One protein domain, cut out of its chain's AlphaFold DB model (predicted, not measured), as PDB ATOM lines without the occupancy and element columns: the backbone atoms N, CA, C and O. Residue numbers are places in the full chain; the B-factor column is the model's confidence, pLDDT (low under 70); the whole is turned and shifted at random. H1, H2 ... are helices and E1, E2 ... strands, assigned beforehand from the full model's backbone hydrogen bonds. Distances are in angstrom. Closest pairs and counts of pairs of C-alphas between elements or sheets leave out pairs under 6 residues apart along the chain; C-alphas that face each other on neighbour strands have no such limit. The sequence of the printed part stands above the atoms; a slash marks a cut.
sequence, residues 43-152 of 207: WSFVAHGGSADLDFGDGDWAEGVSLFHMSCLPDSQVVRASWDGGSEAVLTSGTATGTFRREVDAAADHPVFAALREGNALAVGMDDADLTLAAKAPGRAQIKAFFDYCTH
ATOM      1  N   TRP A  43      42.400  51.572 -32.075       95.25
ATOM      2  CA  TRP A  43      42.783  50.549 -31.112       95.25
ATOM      3  C   TRP A  43      44.173  50.813 -30.549       95.25
ATOM      4  O   TRP A  43      45.112  51.104 -31.297       95.25
ATOM      5  N   SER A  44      44.339  50.615 -29.248       94.81
ATOM      6  CA  SER A  44      45.656  50.617 -28.634       94.81
ATOM      7  C   SER A  44      45.754  49.647 -27.471       94.81
ATOM      8  O   SER A  44      44.796  49.414 -26.744       94.81
ATOM      9  N   PHE A  45      46.933  49.051 -27.366       94.44
ATOM     10  CA  PHE A  45      47.243  47.955 -26.471       94.44
ATOM     11  C   PHE A  45      48.309  48.390 -25.475       94.44
ATOM     12  O   PHE A  45      49.327  48.981 -25.853       94.44
ATOM     13  N   VAL A  46      48.090  48.042 -24.211       93.12
ATOM     14  CA  VAL A  46      49.033  48.251 -23.119       93.12
ATOM     15  C   VAL A  46      49.180  46.946 -22.350       93.12
ATOM     16  O   VAL A  46      48.205  46.343 -21.915       93.12
ATOM     17  N   ALA A  47      50.423  46.499 -22.175       92.38
ATOM     18  CA  ALA A  47      50.741  45.377 -21.306       92.38
ATOM     19  C   ALA A  47      51.250  45.892 -19.958       92.38
ATOM     20  O   ALA A  47      52.212  46.660 -19.880       92.38
ATOM     21  N   HIS A  48      50.635  45.403 -18.894       88.56
ATOM     22  CA  HIS A  48      51.055  45.565 -17.514       88.56
ATOM     23  C   HIS A  48      51.744  44.274 -17.040       88.56
ATOM     24  O   HIS A  48      51.609  43.209 -17.643       88.56
ATOM     25  N   GLY A  49      52.507  44.336 -15.945       78.25
ATOM     26  CA  GLY A  49      53.317  43.209 -15.449       78.25
ATOM     27  C   GLY A  49      52.554  41.917 -15.096       78.25
ATOM     28  O   GLY A  49      53.194  40.932 -14.745       78.25
ATOM     29  N   GLY A  50      51.221  41.902 -15.192       87.81
ATOM     30  CA  GLY A  50      50.392  40.706 -15.024       87.81
ATOM     31  C   GLY A  50      49.053  40.735 -15.766       87.81
ATOM     32  O   GLY A  50      48.238  39.847 -15.548       87.81
ATOM     33  N   SER A  51      48.805  41.730 -16.614       93.50
ATOM     34  CA  SER A  51      47.577  41.856 -17.400       93.50
ATOM     35  C   SER A  51      47.863  42.629 -18.676       93.50
ATOM     36  O   SER A  51      48.893  43.291 -18.794       93.50
ATOM     37  N   ALA A  52      46.951  42.567 -19.627       94.56
ATOM     38  CA  ALA A  52      46.962  43.439 -20.781       94.56
ATOM     39  C   ALA A  52      45.585  44.027 -21.011       94.56
ATOM     40  O   ALA A  52      44.588  43.343 -20.782       94.56
ATOM     41  N   ASP A  53      45.587  45.243 -21.538       94.94
ATOM     42  CA  ASP A  53      44.415  46.023 -21.879       94.94
ATOM     43  C   ASP A  53      44.485  46.409 -23.362       94.94
ATOM     44  O   ASP A  53      45.555  46.708 -23.907       94.94
ATOM     45  N   LEU A  54      43.345  46.339 -24.036       95.94
ATOM     46  CA  LEU A  54      43.141  46.743 -25.416       95.94
ATOM     47  C   LEU A  54      41.892  47.617 -25.471       95.94
ATOM     48  O   LEU A  54      40.770  47.135 -25.322       95.94
ATOM     49  N   ASP A  55      42.103  48.895 -25.741       94.69
ATOM     50  CA  ASP A  55      41.065  49.913 -25.745       94.69
ATOM     51  C   ASP A  55      40.819  50.436 -27.153       94.69
ATOM     52  O   ASP A  55      41.745  50.579 -27.958       94.69
ATOM     53  N   PHE A  56      39.565  50.772 -27.434       94.00
ATOM     54  CA  PHE A  56      39.182  51.564 -28.591       94.00
ATOM     55  C   PHE A  56      38.690  52.938 -28.134       94.00
ATOM     56  O   PHE A  56      37.612  53.056 -27.547       94.00
ATOM     57  N   GLY A  57      39.472  53.982 -28.407       91.06
ATOM     58  CA  GLY A  57      39.237  55.325 -27.870       91.06
ATOM     59  C   GLY A  57      40.081  56.397 -28.551       91.06
ATOM     60  O   GLY A  57      40.717  56.140 -29.575       91.06
ATOM     61  N   ASP A  58      40.085  57.604 -27.988       86.06
ATOM     62  CA  ASP A  58      40.819  58.768 -28.515       86.06
ATOM     63  C   ASP A  58      42.348  58.699 -28.349       86.06
ATOM     64  O   ASP A  58      43.068  59.442 -29.021       86.06
ATOM     65  N   GLY A  59      42.842  57.786 -27.512       71.50
ATOM     66  CA  GLY A  59      44.263  57.583 -27.250       71.50
ATOM     67  C   GLY A  59      44.869  58.564 -26.241       71.50
ATOM     68  O   GLY A  59      46.095  58.556 -26.095       71.50
ATOM     69  N   ASP A  60      44.063  59.383 -25.554       70.69
ATOM     70  CA  ASP A  60      44.514  60.189 -24.412       70.69
ATOM     71  C   ASP A  60      44.253  59.441 -23.097       70.69
ATOM     72  O   ASP A  60      43.221  59.562 -22.442       70.69
ATOM     73  N   TRP A  61      45.224  58.613 -22.717       61.97
ATOM     74  CA  TRP A  61      45.161  57.665 -21.599       61.97
ATOM     75  C   TRP A  61      44.989  58.300 -20.213       61.97
ATOM     76  O   TRP A  61      44.727  57.581 -19.251       61.97
ATOM     77  N   ALA A  62      45.199  59.613 -20.079       54.91
ATOM     78  CA  ALA A  62      45.152  60.305 -18.791       54.91
ATOM     79  C   ALA A  62      43.732  60.730 -18.386       54.91
ATOM     80  O   ALA A  62      43.440  60.817 -17.193       54.91
ATOM     81  N   GLU A  63      42.860  60.974 -19.366       60.94
ATOM     82  CA  GLU A  63      41.481  61.449 -19.166       60.94
ATOM     83  C   GLU A  63      40.445  60.560 -19.894       60.94
ATOM     84  O   GLU A  63      39.262  60.887 -19.936       60.94
ATOM     85  N   GLY A  64      40.907  59.442 -20.469       57.72
ATOM     86  CA  GLY A  64      40.354  58.793 -21.658       57.72
ATOM     87  C   GLY A  64      38.896  58.339 -21.620       57.72
ATOM     88  O   GLY A  64      38.427  57.703 -20.676       57.72
ATOM     89  N   VAL A  65      38.223  58.591 -22.744       73.88
ATOM     90  CA  VAL A  65      36.921  58.021 -23.110       73.88
ATOM     91  C   VAL A  65      37.176  56.837 -24.051       73.88
ATOM     92  O   VAL A  65      37.548  57.031 -25.213       73.88
ATOM     93  N   SER A  66      37.002  55.605 -23.566       86.06
ATOM     94  CA  SER A  66      37.015  54.399 -24.403       86.06
ATOM     95  C   SER A  66      35.587  53.933 -24.684       86.06
ATOM     96  O   SER A  66      34.727  53.950 -23.815       86.06
ATOM     97  N   LEU A  67      35.311  53.526 -25.925       89.12
ATOM     98  CA  LEU A  67      33.998  52.977 -26.304       89.12
ATOM     99  C   LEU A  67      33.919  51.473 -26.057       89.12
ATOM    100  O   LEU A  67      32.835  50.908 -25.917       89.12
ATOM    101  N   PHE A  68      35.076  50.818 -26.081       92.31
ATOM    102  CA  PHE A  68      35.202  49.384 -25.935       92.31
ATOM    103  C   PHE A  68      36.554  49.059 -25.328       92.31
ATOM    104  O   PHE A  68      37.571  49.628 -25.727       92.31
ATOM    105  N   HIS A  69      36.546  48.119 -24.399       94.31
ATOM    106  CA  HIS A  69      37.716  47.688 -23.665       94.31
ATOM    107  C   HIS A  69      37.754  46.163 -23.621       94.31
ATOM    108  O   HIS A  69      36.738  45.492 -23.418       94.31
ATOM    109  N   MET A  70      38.943  45.607 -23.818       96.50
ATOM    110  CA  MET A  70      39.231  44.203 -23.586       96.50
ATOM    111  C   MET A  70      40.429  44.066 -22.668       96.50
ATOM    112  O   MET A  70      41.428  44.747 -22.861       96.50
ATOM    113  N   SER A  71      40.364  43.116 -21.745       96.44
ATOM    114  CA  SER A  71      41.496  42.758 -20.900       96.44
ATOM    115  C   SER A  71      41.716  41.254 -20.842       96.44
ATOM    116  O   SER A  71      40.807  40.453 -21.075       96.44
ATOM    117  N   CYS A  72      42.948  40.847 -20.555       96.06
ATOM    118  CA  CYS A  72      43.290  39.450 -20.310       96.06
ATOM    119  C   CYS A  72      44.493  39.321 -19.369       96.06
ATOM    120  O   CYS A  72      45.286  40.248 -19.198       96.06
ATOM    121  N   LEU A  73      44.633  38.143 -18.763       94.62
ATOM    122  CA  LEU A  73      45.883  37.721 -18.129       94.62
ATOM    123  C   LEU A  73      46.762  37.030 -19.189       94.62
ATOM    124  O   LEU A  73      46.221  36.471 -20.149       94.62
ATOM    125  N   PRO A  74      48.097  37.045 -19.040       92.00
ATOM    126  CA  PRO A  74      48.972  36.345 -19.976       92.00
ATOM    127  C   PRO A  74      48.666  34.842 -19.981       92.00
ATOM    128  O   PRO A  74      48.501  34.245 -18.918       92.00
ATOM    129  N   ASP A  75      48.599  34.248 -21.175       88.38
ATOM    130  CA  ASP A  75      48.284  32.823 -21.399       88.38
ATOM    131  C   ASP A  75      46.963  32.334 -20.764       88.38
ATOM    132  O   ASP A  75      46.776  31.147 -20.496       88.38
ATOM    133  N   SER A  76      46.011  33.233 -20.492       92.44
ATOM    134  CA  SER A  76      44.731  32.835 -19.895       92.44
ATOM    135  C   SER A  76      43.814  32.112 -20.873       92.44
ATOM    136  O   SER A  76      42.903  31.410 -20.437       92.44
ATOM    137  N   GLN A  77      43.994  32.339 -22.182       94.38
ATOM    138  CA  GLN A  77      43.023  31.993 -23.226       94.38
ATOM    139  C   GLN A  77      41.626  32.602 -22.979       94.38
ATOM    140  O   GLN A  77      40.641  32.162 -23.570       94.38
ATOM    141  N   VAL A  78      41.523  33.617 -22.117       95.31
ATOM    142  CA  VAL A  78      40.273  34.266 -21.704       95.31
ATOM    143  C   VAL A  78      40.416  35.773 -21.853       95.31
ATOM    144  O   VAL A  78      41.334  36.376 -21.296       95.31
ATOM    145  N   VAL A  79      39.473  36.365 -22.578       96.69
ATOM    146  CA  VAL A  79      39.317  37.806 -22.753       96.69
ATOM    147  C   VAL A  79      38.084  38.258 -21.986       96.69
ATOM    148  O   VAL A  79      37.006  37.678 -22.135       96.69
ATOM    149  N   ARG A  80      38.241  39.314 -21.195       96.44
ATOM    150  CA  ARG A  80      37.140  40.065 -20.605       96.44
ATOM    151  C   ARG A  80      36.826  41.253 -21.494       96.44
ATOM    152  O   ARG A  80      37.724  42.037 -21.765       96.44
ATOM    153  N   ALA A  81      35.578  41.402 -21.925       94.81
ATOM    154  CA  ALA A  81      35.145  42.535 -22.747       94.81
ATOM    155  C   ALA A  81      34.159  43.437 -21.994       94.81
ATOM    156  O   ALA A  81      33.239  42.949 -21.331       94.81
ATOM    157  N   SER A  82      34.319  44.750 -22.130       92.38
ATOM    158  CA  SER A  82      33.418  45.770 -21.593       92.38
ATOM    159  C   SER A  82      33.221  46.920 -22.585       92.38
ATOM    160  O   SER A  82      34.009  47.126 -23.506       92.38
ATOM    161  N   TRP A  83      32.113  47.637 -22.425       89.94
ATOM    162  CA  TRP A  83      31.707  48.767 -23.257       89.94
ATOM    163  C   TRP A  83      30.797  49.690 -22.450       89.94
ATOM    164  O   TRP A  83      30.182  49.268 -21.462       89.94
ATOM    165  N   ASP A  84      30.687  50.930 -22.909       79.94
ATOM    166  CA  ASP A  84      29.766  51.904 -22.340       79.94
ATOM    167  C   ASP A  84      28.330  51.628 -22.798       79.94
ATOM    168  O   ASP A  84      28.057  51.493 -23.990       79.94
ATOM    169  N   GLY A  85      27.385  51.561 -21.856       71.50
ATOM    170  CA  GLY A  85      25.962  51.359 -22.150       71.50
ATOM    171  C   GLY A  85      25.291  50.233 -21.357       71.50
ATOM    172  O   GLY A  85      25.656  49.956 -20.212       71.50
ATOM    173  N   GLY A  86      24.243  49.651 -21.960       66.12
ATOM    174  CA  GLY A  86      23.343  48.646 -21.377       66.12
ATOM    175  C   GLY A  86      24.004  47.309 -21.003       66.12
ATOM    176  O   GLY A  86      25.205  47.108 -21.169       66.12
ATOM    177  N   SER A  87      23.215  46.370 -20.463       79.06
ATOM    178  CA  SER A  87      23.740  45.120 -19.883       79.06
ATOM    179  C   SER A  87      24.132  44.041 -20.898       79.06
ATOM    180  O   SER A  87      24.812  43.092 -20.511       79.06
ATOM    181  N   GLU A  88      23.712  44.148 -22.160       90.25
ATOM    182  CA  GLU A  88      23.991  43.166 -23.214       90.25
ATOM    183  C   GLU A  88      24.309  43.871 -24.542       90.25
ATOM    184  O   GLU A  88      23.749  44.926 -24.831       90.25
ATOM    185  N   ALA A  89      25.215  43.301 -25.336       91.75
ATOM    186  CA  ALA A  89      25.546  43.765 -26.678       91.75
ATOM    187  C   ALA A  89      25.684  42.592 -27.648       91.75
ATOM    188  O   ALA A  89      26.102  41.485 -27.283       91.75
ATOM    189  N   VAL A  90      25.370  42.851 -28.913       94.06
ATOM    190  CA  VAL A  90      25.652  41.950 -30.027       94.06
ATOM    191  C   VAL A  90      26.979  42.367 -30.645       94.06
ATOM    192  O   VAL A  90      27.095  43.431 -31.248       94.06
ATOM    193  N   LEU A  91      27.989  41.515 -30.511       95.31
ATOM    194  CA  LEU A  91      29.300  41.733 -31.106       95.31
ATOM    195  C   LEU A  91      29.381  40.981 -32.430       95.31
ATOM    196  O   LEU A  91      29.133  39.774 -32.480       95.31
ATOM    197  N   THR A  92      29.752  41.685 -33.497       96.38
ATOM    198  CA  THR A  92      29.920  41.107 -34.834       96.38
ATOM    199  C   THR A  92      31.281  41.470 -35.414       96.38
ATOM    200  O   THR A  92      31.664  42.634 -35.443       96.38
ATOM    201  N   SER A  93      32.016  40.484 -35.922       96.75
ATOM    202  CA  SER A  93      33.249  40.707 -36.678       96.75
ATOM    203  C   SER A  93      33.321  39.746 -37.861       96.75
ATOM    204  O   SER A  93      33.120  38.539 -37.717       96.75
ATOM    205  N   GLY A  94      33.561  40.281 -39.061       94.69
ATOM    206  CA  GLY A  94      33.438  39.512 -40.297       94.69
ATOM    207  C   GLY A  94      32.039  38.899 -40.429       94.69
ATOM    208  O   GLY A  94      31.051  39.619 -40.519       94.69
ATOM    209  N   THR A  95      31.960  37.566 -40.435       95.94
ATOM    210  CA  THR A  95      30.693  36.809 -40.441       95.94
ATOM    211  C   THR A  95      30.334  36.212 -39.079       95.94
ATOM    212  O   THR A  95      29.336  35.501 -38.974       95.94
ATOM    213  N   ALA A  96      31.173  36.405 -38.061       97.38
ATOM    214  CA  ALA A  96      30.948  35.879 -36.725       97.38
ATOM    215  C   ALA A  96      30.130  36.876 -35.905       97.38
ATOM    216  O   ALA A  96      30.472  38.055 -35.851       97.38
ATOM    217  N   THR A  97      29.097  36.383 -35.227       96.75
ATOM    218  CA  THR A  97      28.225  37.172 -34.352       96.75
ATOM    219  C   THR A  97      28.015  36.422 -33.043       96.75
ATOM    220  O   THR A  97      27.884  35.197 -33.044       96.75
ATOM    221  N   GLY A  98      27.974  37.147 -31.930       95.00
ATOM    222  CA  GLY A  98      27.635  36.606 -30.618       95.00
ATOM    223  C   GLY A  98      26.981  37.659 -29.733       95.00
ATOM    224  O   GLY A  98      27.159  38.856 -29.948       95.00
ATOM    225  N   THR A  99      26.233  37.199 -28.739       95.06
ATOM    226  CA  THR A  99      25.563  38.052 -27.756       95.06
ATOM    227  C   THR A  99      26.277  37.928 -26.420       95.06
ATOM    228  O   THR A  99      26.492  36.819 -25.928       95.06
ATOM    229  N   PHE A 100      26.651  39.063 -25.845       94.25
ATOM    230  CA  PHE A 100      27.532  39.143 -24.691       94.25
ATOM    231  C   PHE A 100      26.931  40.062 -23.645       94.25
ATOM    232  O   PHE A 100      26.476  41.157 -23.962       94.25
ATOM    233  N   ARG A 101      26.974  39.639 -22.382       92.00
ATOM    234  CA  ARG A 101      26.721  40.557 -21.273       92.00
ATOM    235  C   ARG A 101      27.909  41.488 -21.105       92.00
ATOM    236  O   ARG A 101      29.037  41.092 -21.388       92.00
ATOM    237  N   ARG A 102      27.661  42.694 -20.608       84.38
ATOM    238  CA  ARG A 102      28.733  43.609 -20.223       84.38
ATOM    239  C   ARG A 102      29.651  42.932 -19.193       84.38
ATOM    240  O   ARG A 102      29.156  42.256 -18.294       84.38
ATOM    241  N   GLU A 103      30.965  43.138 -19.330       86.31
ATOM    242  CA  GLU A 103      32.005  42.587 -18.440       86.31
ATOM    243  C   GLU A 103      31.985  41.052 -18.378       86.31
ATOM    244  O   GLU A 103      31.978  40.439 -17.310       86.31
ATOM    245  N   VAL A 104      31.963  40.417 -19.549       88.25
ATOM    246  CA  VAL A 104      31.945  38.956 -19.668       88.25
ATOM    247  C   VAL A 104      33.318  38.399 -20.007       88.25
ATOM    248  O   VAL A 104      34.021  38.931 -20.865       88.25
ATOM    249  N   ASP A 105      33.650  37.282 -19.361       94.06
ATOM    250  CA  ASP A 105      34.781  36.437 -19.722       94.06
ATOM    251  C   ASP A 105      34.364  35.490 -20.851       94.06
ATOM    252  O   ASP A 105      33.400  34.728 -20.731       94.06
ATOM    253  N   ALA A 106      35.105  35.517 -21.949       94.56
ATOM    254  CA  ALA A 106      34.917  34.622 -23.076       94.56
ATOM    255  C   ALA A 106      36.268  34.113 -23.584       94.56
ATOM    256  O   ALA A 106      37.311  34.735 -23.380       94.56
ATOM    257  N   ALA A 107      36.259  32.944 -24.220       95.31
ATOM    258  CA  ALA A 107      37.481  32.344 -24.732       95.31
ATOM    259  C   ALA A 107      38.113  33.246 -25.805       95.31
ATOM    260  O   ALA A 107      37.408  33.783 -26.659       95.31
ATOM    261  N   ALA A 108      39.435  33.413 -25.780       93.56
ATOM    262  CA  ALA A 108      40.165  34.248 -26.735       93.56
ATOM    263  C   ALA A 108      40.032  33.741 -28.187       93.56
ATOM    264  O   ALA A 108      40.176  34.516 -29.132       93.56
ATOM    265  N   ASP A 109      39.721  32.455 -28.367       94.50
ATOM    266  CA  ASP A 109      39.431  31.812 -29.650       94.50
ATOM    267  C   ASP A 109      37.938  31.832 -30.032       94.50
ATOM    268  O   ASP A 109      37.556  31.267 -31.061       94.50
ATOM    269  N   HIS A 110      37.086  32.511 -29.251       96.50
ATOM    270  CA  HIS A 110      35.680  32.691 -29.594       96.50
ATOM    271  C   HIS A 110      35.563  33.272 -31.018       96.50
ATOM    272  O   HIS A 110      36.287  34.219 -31.343       96.50
ATOM    273  N   PRO A 111      34.638  32.785 -31.874       97.75
ATOM    274  CA  PRO A 111      34.595  33.150 -33.293       97.75
ATOM    275  C   PRO A 111      34.619  34.656 -33.581       97.75
ATOM    276  O   PRO A 111      35.262  35.084 -34.534       97.75
ATOM    277  N   VAL A 112      33.957  35.465 -32.747       97.88
ATOM    278  CA  VAL A 112      33.964  36.936 -32.861       97.88
ATOM    279  C   VAL A 112      35.357  37.527 -32.626       97.88
ATOM    280  O   VAL A 112      35.784  38.390 -33.386       97.88
ATOM    281  N   PHE A 113      36.089  37.061 -31.613       96.81
ATOM    282  CA  PHE A 113      37.421  37.571 -31.282       96.81
ATOM    283  C   PHE A 113      38.493  37.052 -32.238       96.81
ATOM    284  O   PHE A 113      39.352  37.816 -32.675       96.81
ATOM    285  N   ALA A 114      38.381  35.791 -32.659       96.19
ATOM    286  CA  ALA A 114      39.200  35.251 -33.736       96.19
ATOM    287  C   ALA A 114      39.000  36.053 -35.035       96.19
ATOM    288  O   ALA A 114      39.974  36.432 -35.682       96.19
ATOM    289  N   ALA A 115      37.752  36.380 -35.392       96.88
ATOM    290  CA  ALA A 115      37.458  37.219 -36.550       96.88
ATOM    291  C   ALA A 115      37.955  38.664 -36.376       96.88
ATOM    292  O   ALA A 115      38.475  39.228 -37.336       96.88
ATOM    293  N   LEU A 116      37.876  39.242 -35.172       97.50
ATOM    294  CA  LEU A 116      38.434  40.565 -34.879       97.50
ATOM    295  C   LEU A 116      39.952  40.591 -35.077       97.50
ATOM    296  O   LEU A 116      40.462  41.521 -35.698       97.50
ATOM    297  N   ARG A 117      40.666  39.563 -34.607       96.06
ATOM    298  CA  ARG A 117      42.123  39.455 -34.760       96.06
ATOM    299  C   ARG A 117      42.569  39.493 -36.221       96.06
ATOM    300  O   ARG A 117      43.582  40.110 -36.533       96.06
ATOM    301  N   GLU A 118      41.817  38.853 -37.114       95.50
ATOM    302  CA  GLU A 118      42.152  38.787 -38.542       95.50
ATOM    303  C   GLU A 118      41.567  39.971 -39.341       95.50
ATOM    304  O   GLU A 118      42.207  40.520 -40.238       95.50
ATOM    305  N   GLY A 119      40.332  40.370 -39.021       92.44
ATOM    306  CA  GLY A 119      39.537  41.361 -39.751       92.44
ATOM    307  C   GLY A 119      39.735  42.802 -39.285       92.44
ATOM    308  O   GLY A 119      39.500  43.730 -40.057       92.44
ATOM    309  N   ASN A 120      40.239  43.002 -38.064       96.62
ATOM    310  CA  ASN A 120      40.576  44.294 -37.460       96.62
ATOM    311  C   ASN A 120      39.410  45.291 -37.342       96.62
ATOM    312  O   ASN A 120      39.619  46.506 -37.312       96.62
ATOM    313  N   ALA A 121      38.179  44.791 -37.323       95.56
ATOM    314  CA  ALA A 121      36.983  45.596 -37.144       95.56
ATOM    315  C   ALA A 121      35.978  44.842 -36.276       95.56
ATOM    316  O   ALA A 121      35.775  43.638 -36.457       95.56
ATOM    317  N   LEU A 122      35.343  45.566 -35.360       96.12
ATOM    318  CA  LEU A 122      34.286  45.057 -34.496       96.12
ATOM    319  C   LEU A 122      33.054  45.943 -34.641       96.12
ATOM    320  O   LEU A 122      33.150  47.150 -34.455       96.12
ATOM    321  N   ALA A 123      31.909  45.356 -34.962       94.06
ATOM    322  CA  ALA A 123      30.621  46.006 -34.808       94.06
ATOM    323  C   ALA A 123      30.046  45.665 -33.426       94.06
ATOM    324  O   ALA A 123      30.036  44.496 -33.033       94.06
ATOM    325  N   VAL A 124      29.586  46.681 -32.704       92.62
ATOM    326  CA  VAL A 124      29.007  46.588 -31.362       92.62
ATOM    327  C   VAL A 124      27.589  47.142 -31.438       92.62
ATOM    328  O   VAL A 124      27.407  48.356 -31.514       92.62
ATOM    329  N   GLY A 125      26.605  46.245 -31.467       90.38
ATOM    330  CA  GLY A 125      25.186  46.590 -31.438       90.38
ATOM    331  C   GLY A 125      24.663  46.601 -30.005       90.38
ATOM    332  O   GLY A 125      24.707  45.575 -29.326       90.38
ATOM    333  N   MET A 126      24.181  47.749 -29.539       85.38
ATOM    334  CA  MET A 126      23.668  47.978 -28.186       85.38
ATOM    335  C   MET A 126      22.309  48.654 -28.279       85.38
ATOM    336  O   MET A 126      22.277  49.784 -28.742       85.38
ATOM    337  N   ASP A 127      21.237  48.011 -27.807       77.06
ATOM    338  CA  ASP A 127      19.847  48.513 -27.751       77.06
ATOM    339  C   ASP A 127      19.380  49.324 -28.989       77.06
ATOM    340  O   ASP A 127      18.681  48.783 -29.844       77.06
ATOM    341  N   ASP A 128      19.790  50.594 -29.095       72.81
ATOM    342  CA  ASP A 128      19.433  51.561 -30.139       72.81
ATOM    343  C   ASP A 128      20.630  52.085 -30.981       72.81
ATOM    344  O   ASP A 128      20.463  53.039 -31.740       72.81
ATOM    345  N   ALA A 129      21.839  51.526 -30.846       71.88
ATOM    346  CA  ALA A 129      23.060  52.006 -31.500       71.88
ATOM    347  C   ALA A 129      23.925  50.867 -32.060       71.88
ATOM    348  O   ALA A 129      24.174  49.875 -31.380       71.88
ATOM    349  N   ASP A 130      24.461  51.063 -33.266       83.31
ATOM    350  CA  ASP A 130      25.441  50.172 -33.892       83.31
ATOM    351  C   ASP A 130      26.755  50.929 -34.121       83.31
ATOM    352  O   ASP A 130      26.850  51.811 -34.977       83.31
ATOM    353  N   LEU A 131      27.799  50.577 -33.371       88.69
ATOM    354  CA  LEU A 131      29.125  51.182 -33.514       88.69
ATOM    355  C   LEU A 131      30.044  50.268 -34.315       88.69
ATOM    356  O   LEU A 131      30.146  49.086 -34.016       88.69
ATOM    357  N   THR A 132      30.770  50.809 -35.296       92.38
ATOM    358  CA  THR A 132      31.819  50.064 -36.017       92.38
ATOM    359  C   THR A 132      33.207  50.563 -35.627       92.38
ATOM    360  O   THR A 132      33.635  51.643 -36.032       92.38
ATOM    361  N   LEU A 133      33.933  49.743 -34.875       93.62
ATOM    362  CA  LEU A 133      35.251  50.012 -34.306       93.62
ATOM    363  C   LEU A 133      36.347  49.459 -35.232       93.62
ATOM    364  O   LEU A 133      36.892  48.371 -35.025       93.62
ATOM    365  N   ALA A 134      36.629  50.175 -36.320       94.12
ATOM    366  CA  ALA A 134      37.602  49.746 -37.325       94.12
ATOM    367  C   ALA A 134      39.019  50.243 -37.006       94.12
ATOM    368  O   ALA A 134      39.239  51.437 -36.811       94.12
ATOM    369  N   ALA A 135      39.996  49.335 -37.025       93.75
ATOM    370  CA  ALA A 135      41.387  49.676 -36.768       93.75
ATOM    371  C   ALA A 135      42.053  50.383 -37.949       93.75
ATOM    372  O   ALA A 135      41.974  49.948 -39.110       93.75
ATOM    373  N   LYS A 136      42.823  51.423 -37.639       93.38
ATOM    374  CA  LYS A 136      43.768  52.019 -38.587       93.38
ATOM    375  C   LYS A 136      45.048  51.184 -38.625       93.38
ATOM    376  O   LYS A 136      45.195  50.182 -37.931       93.38
ATOM    377  N   ALA A 137      45.991  51.575 -39.485       91.44
ATOM    378  CA  ALA A 137      47.259  50.862 -39.645       91.44
ATOM    379  C   ALA A 137      47.988  50.549 -38.317       91.44
ATOM    380  O   ALA A 137      48.378  49.392 -38.166       91.44
ATOM    381  N   PRO A 138      48.147  51.494 -37.364       91.31
ATOM    382  CA  PRO A 138      48.748  51.172 -36.071       91.31
ATOM    383  C   PRO A 138      47.850  50.266 -35.218       91.31
ATOM    384  O   PRO A 138      48.342  49.247 -34.737       91.31
ATOM    385  N   GLY A 139      46.546  50.546 -35.103       93.38
ATOM    386  CA  GLY A 139      45.619  49.728 -34.315       93.38
ATOM    387  C   GLY A 139      45.570  48.247 -34.711       93.38
ATOM    388  O   GLY A 139      45.443  47.384 -33.848       93.38
ATOM    389  N   ARG A 140      45.774  47.911 -35.993       96.25
ATOM    390  CA  ARG A 140      45.862  46.507 -36.452       96.25
ATOM    391  C   ARG A 140      46.967  45.719 -35.747       96.25
ATOM    392  O   ARG A 140      46.765  44.576 -35.343       96.25
ATOM    393  N   ALA A 141      48.140  46.332 -35.587       95.94
ATOM    394  CA  ALA A 141      49.253  45.700 -34.885       95.94
ATOM    395  C   ALA A 141      48.951  45.538 -33.387       95.94
ATOM    396  O   ALA A 141      49.340  44.531 -32.802       95.94
ATOM    397  N   GLN A 142      48.219  46.488 -32.800       96.25
ATOM    398  CA  GLN A 142      47.829  46.470 -31.389       96.25
ATOM    399  C   GLN A 142      46.823  45.354 -31.085       96.25
ATOM    400  O   GLN A 142      47.027  44.599 -30.139       96.25
ATOM    401  N   ILE A 143      45.804  45.171 -31.936       97.31
ATOM    402  CA  ILE A 143      44.857  44.046 -31.826       97.31
ATOM    403  C   ILE A 143      45.616  42.718 -31.841       97.31
ATOM    404  O   ILE A 143      45.392  41.853 -30.993       97.31
ATOM    405  N   LYS A 144      46.534  42.547 -32.798       96.00
ATOM    406  CA  LYS A 144      47.313  41.313 -32.894       96.00
ATOM    407  C   LYS A 144      48.180  41.097 -31.648       96.00
ATOM    408  O   LYS A 144      48.180  39.995 -31.110       96.00
ATOM    409  N   ALA A 145      48.887  42.132 -31.193       95.44
ATOM    410  CA  ALA A 145      49.747  42.058 -30.013       95.44
ATOM    411  C   ALA A 145      48.965  41.672 -28.749       95.44
ATOM    412  O   ALA A 145      49.439  40.840 -27.977       95.44
ATOM    413  N   PHE A 146      47.750  42.200 -28.581       96.19
ATOM    414  CA  PHE A 146      46.851  41.812 -27.497       96.19
ATOM    415  C   PHE A 146      46.511  40.322 -27.537       96.19
ATOM    416  O   PHE A 146      46.754  39.606 -26.570       96.19
ATOM    417  N   PHE A 147      46.008  39.815 -28.667       95.62
ATOM    418  CA  PHE A 147      45.646  38.399 -28.755       95.62
ATOM    419  C   PHE A 147      46.858  37.468 -28.659       95.62
ATOM    420  O   PHE A 147      46.734  36.385 -28.089       95.62
ATOM    421  N   ASP A 148      48.025  37.877 -29.163       94.06
ATOM    422  CA  ASP A 148      49.274  37.149 -28.936       94.06
ATOM    423  C   ASP A 148      49.585  37.099 -27.425       94.06
ATOM    424  O   ASP A 148      49.865  36.026 -26.905       94.06
ATOM    425  N   TYR A 149      49.457  38.208 -26.686       93.06
ATOM    426  CA  TYR A 149      49.676  38.236 -25.231       93.06
ATOM    427  C   TYR A 149      48.716  37.307 -24.466       93.06
ATOM    428  O   TYR A 149      49.145  36.563 -23.584       93.06
ATOM    429  N   CYS A 150      47.428  37.300 -24.822       92.75
ATOM    430  CA  CYS A 150      46.427  36.474 -24.138       92.75
ATOM    431  C   CYS A 150      46.569  34.969 -24.421       92.75
ATOM    432  O   CYS A 150      46.044  34.154 -23.659       92.75
ATOM    433  N   THR A 151      47.204  34.596 -25.540       90.56
ATOM    434  CA  THR A 151      47.209  33.209 -26.040       90.56
ATOM    435  C   THR A 151      48.589  32.565 -26.148       90.56
ATOM    436  O   THR A 151      48.670  31.363 -26.411       90.56
ATOM    437  N   HIS A 152      49.673  33.328 -25.980       82.62
ATOM    438  CA  HIS A 152      51.027  32.794 -26.044       82.62
ATOM    439  C   HIS A 152      51.455  32.215 -24.690       82.62
ATOM    440  O   HIS A 152      51.352  32.919 -23.683       82.62
TER     441      HIS A 152
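Overview. This is residues 43 to 152 of the 207 residues of an uncharacterized protein of Brevundimonas subvibrioides (strain ATCC 15264 / DSM 4735 / LMG 14903 / NBRC 16000 / CB 81) (UniProt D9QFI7). Two strongly twisted antiparallel sheets stand partly face to face as a sandwich with crossed strands, E1 to E4 with E7 in the one and E5, E6, E8 and E9 in the other. The long helix H2 covers the E1, E2 and E3 part of the larger sheet, and the short helix H1 packs on the smaller sheet, over E5, and touches H2. The printed part has 110 residues, with nine named strands and two named helices in the order E1 E2 E3 E4 E5 E6 E7 H1 E8 E9 H2; the sheets run E1 E2 E3 E4 E7 and E6 E5 E8 E9, and the class is mixed, helices and strands. The whole is compact, with a radius of gyration of the C-alphas of 12.7 A, and rounded, spanning 37 by 31 by 26 A.

Along the chain. E1 covers residues 43 to 48, 16.7 A from first to last C-alpha, and begins with C-alpha 43 at (42.783, 50.549, -31.112). E2 covers residues 51 to 57, 19.0 A, and E3 residues 66 to 72, 16.7 A. E4 covers residues 78 to 83, 16.9 A. E5 covers residues 88 to 93, 16.5 A, beginning with C-alpha 88 at (23.991, 43.166, -23.214). E6 covers residues 96 to 101, 16.7 A, and E7 residues 104 to 107, 10.0 A. H1 covers residues 111 to 119, 11.6 A. E8 covers residues 121 to 126, 16.2 A, and E9 residues 129 to 134, 15.8 A. H2, the longest helix, covers residues 137 to 151, 22.3 A, and ends with C-alpha 151 at (47.209, 33.209, -26.040).

Arrangement. E1 E2 E3 E4 form a meander, each strand the antiparallel neighbour of the one before. E1, an edge strand, and E2 are a hairpin, with N 46 and O 53 within hydrogen-bond range at 2.9 A. E2 and E3 are a hairpin, with N 54 and O 70 at 2.8 A, and so are E3 and E4, with N 71 and O 80 at 2.9 A. E7, the other edge strand, is antiparallel to E4, with N 79 and O 106 at 2.8 A. H2 is on this sheet at a height of 8.1 A, making two layers, a helix on one face of a sheet; it lies over E2, E3 and, only just, E1, with 3 of its C-alphas falling on E1. On the local plane its line stands at 25 degrees to E2, along the strands; the closest C-alphas of E1 and H2 are those of Trp 43 and Gly 139, 4.4 A apart. The facing parts of the two sheets are 10.4 A apart centre to centre, with the strands of the one at 75 degrees to those of the other. In the second sheet E5 and E6 are a hairpin, with N 91 and O 98 at 2.8 A. E5 and E8 are antiparallel, with N 92 and O 123 at 2.9 A, and E8 and E9 are a hairpin, with N 124 and O 131 at 2.8 A. H1 is on this sheet at a height of 5.8 A, slantwise to the strands at 44 degrees to E5 on the local plane. H1 touches residues 143 to 147 of H2 at a steep tilt of 40 degrees, opposite ways; their closest C-alphas, those of Arg 117 and Lys 144, are 5.8 A apart. Every O i to N i+4 pair in H1 is within hydrogen-bond range, and 10 of 11 are in H2.

Size, cuts and confidence. The two C-alphas farthest apart, those of Gly 49 and Asp 128, are 37.9 A apart. The printed part has no cut and no long link; E2 to E3, with 8 residues between them, is short, and the other links are tight. The mean pLDDT of the printed part is 90.2, and residues 61 to 64 and residue 86 are under 70.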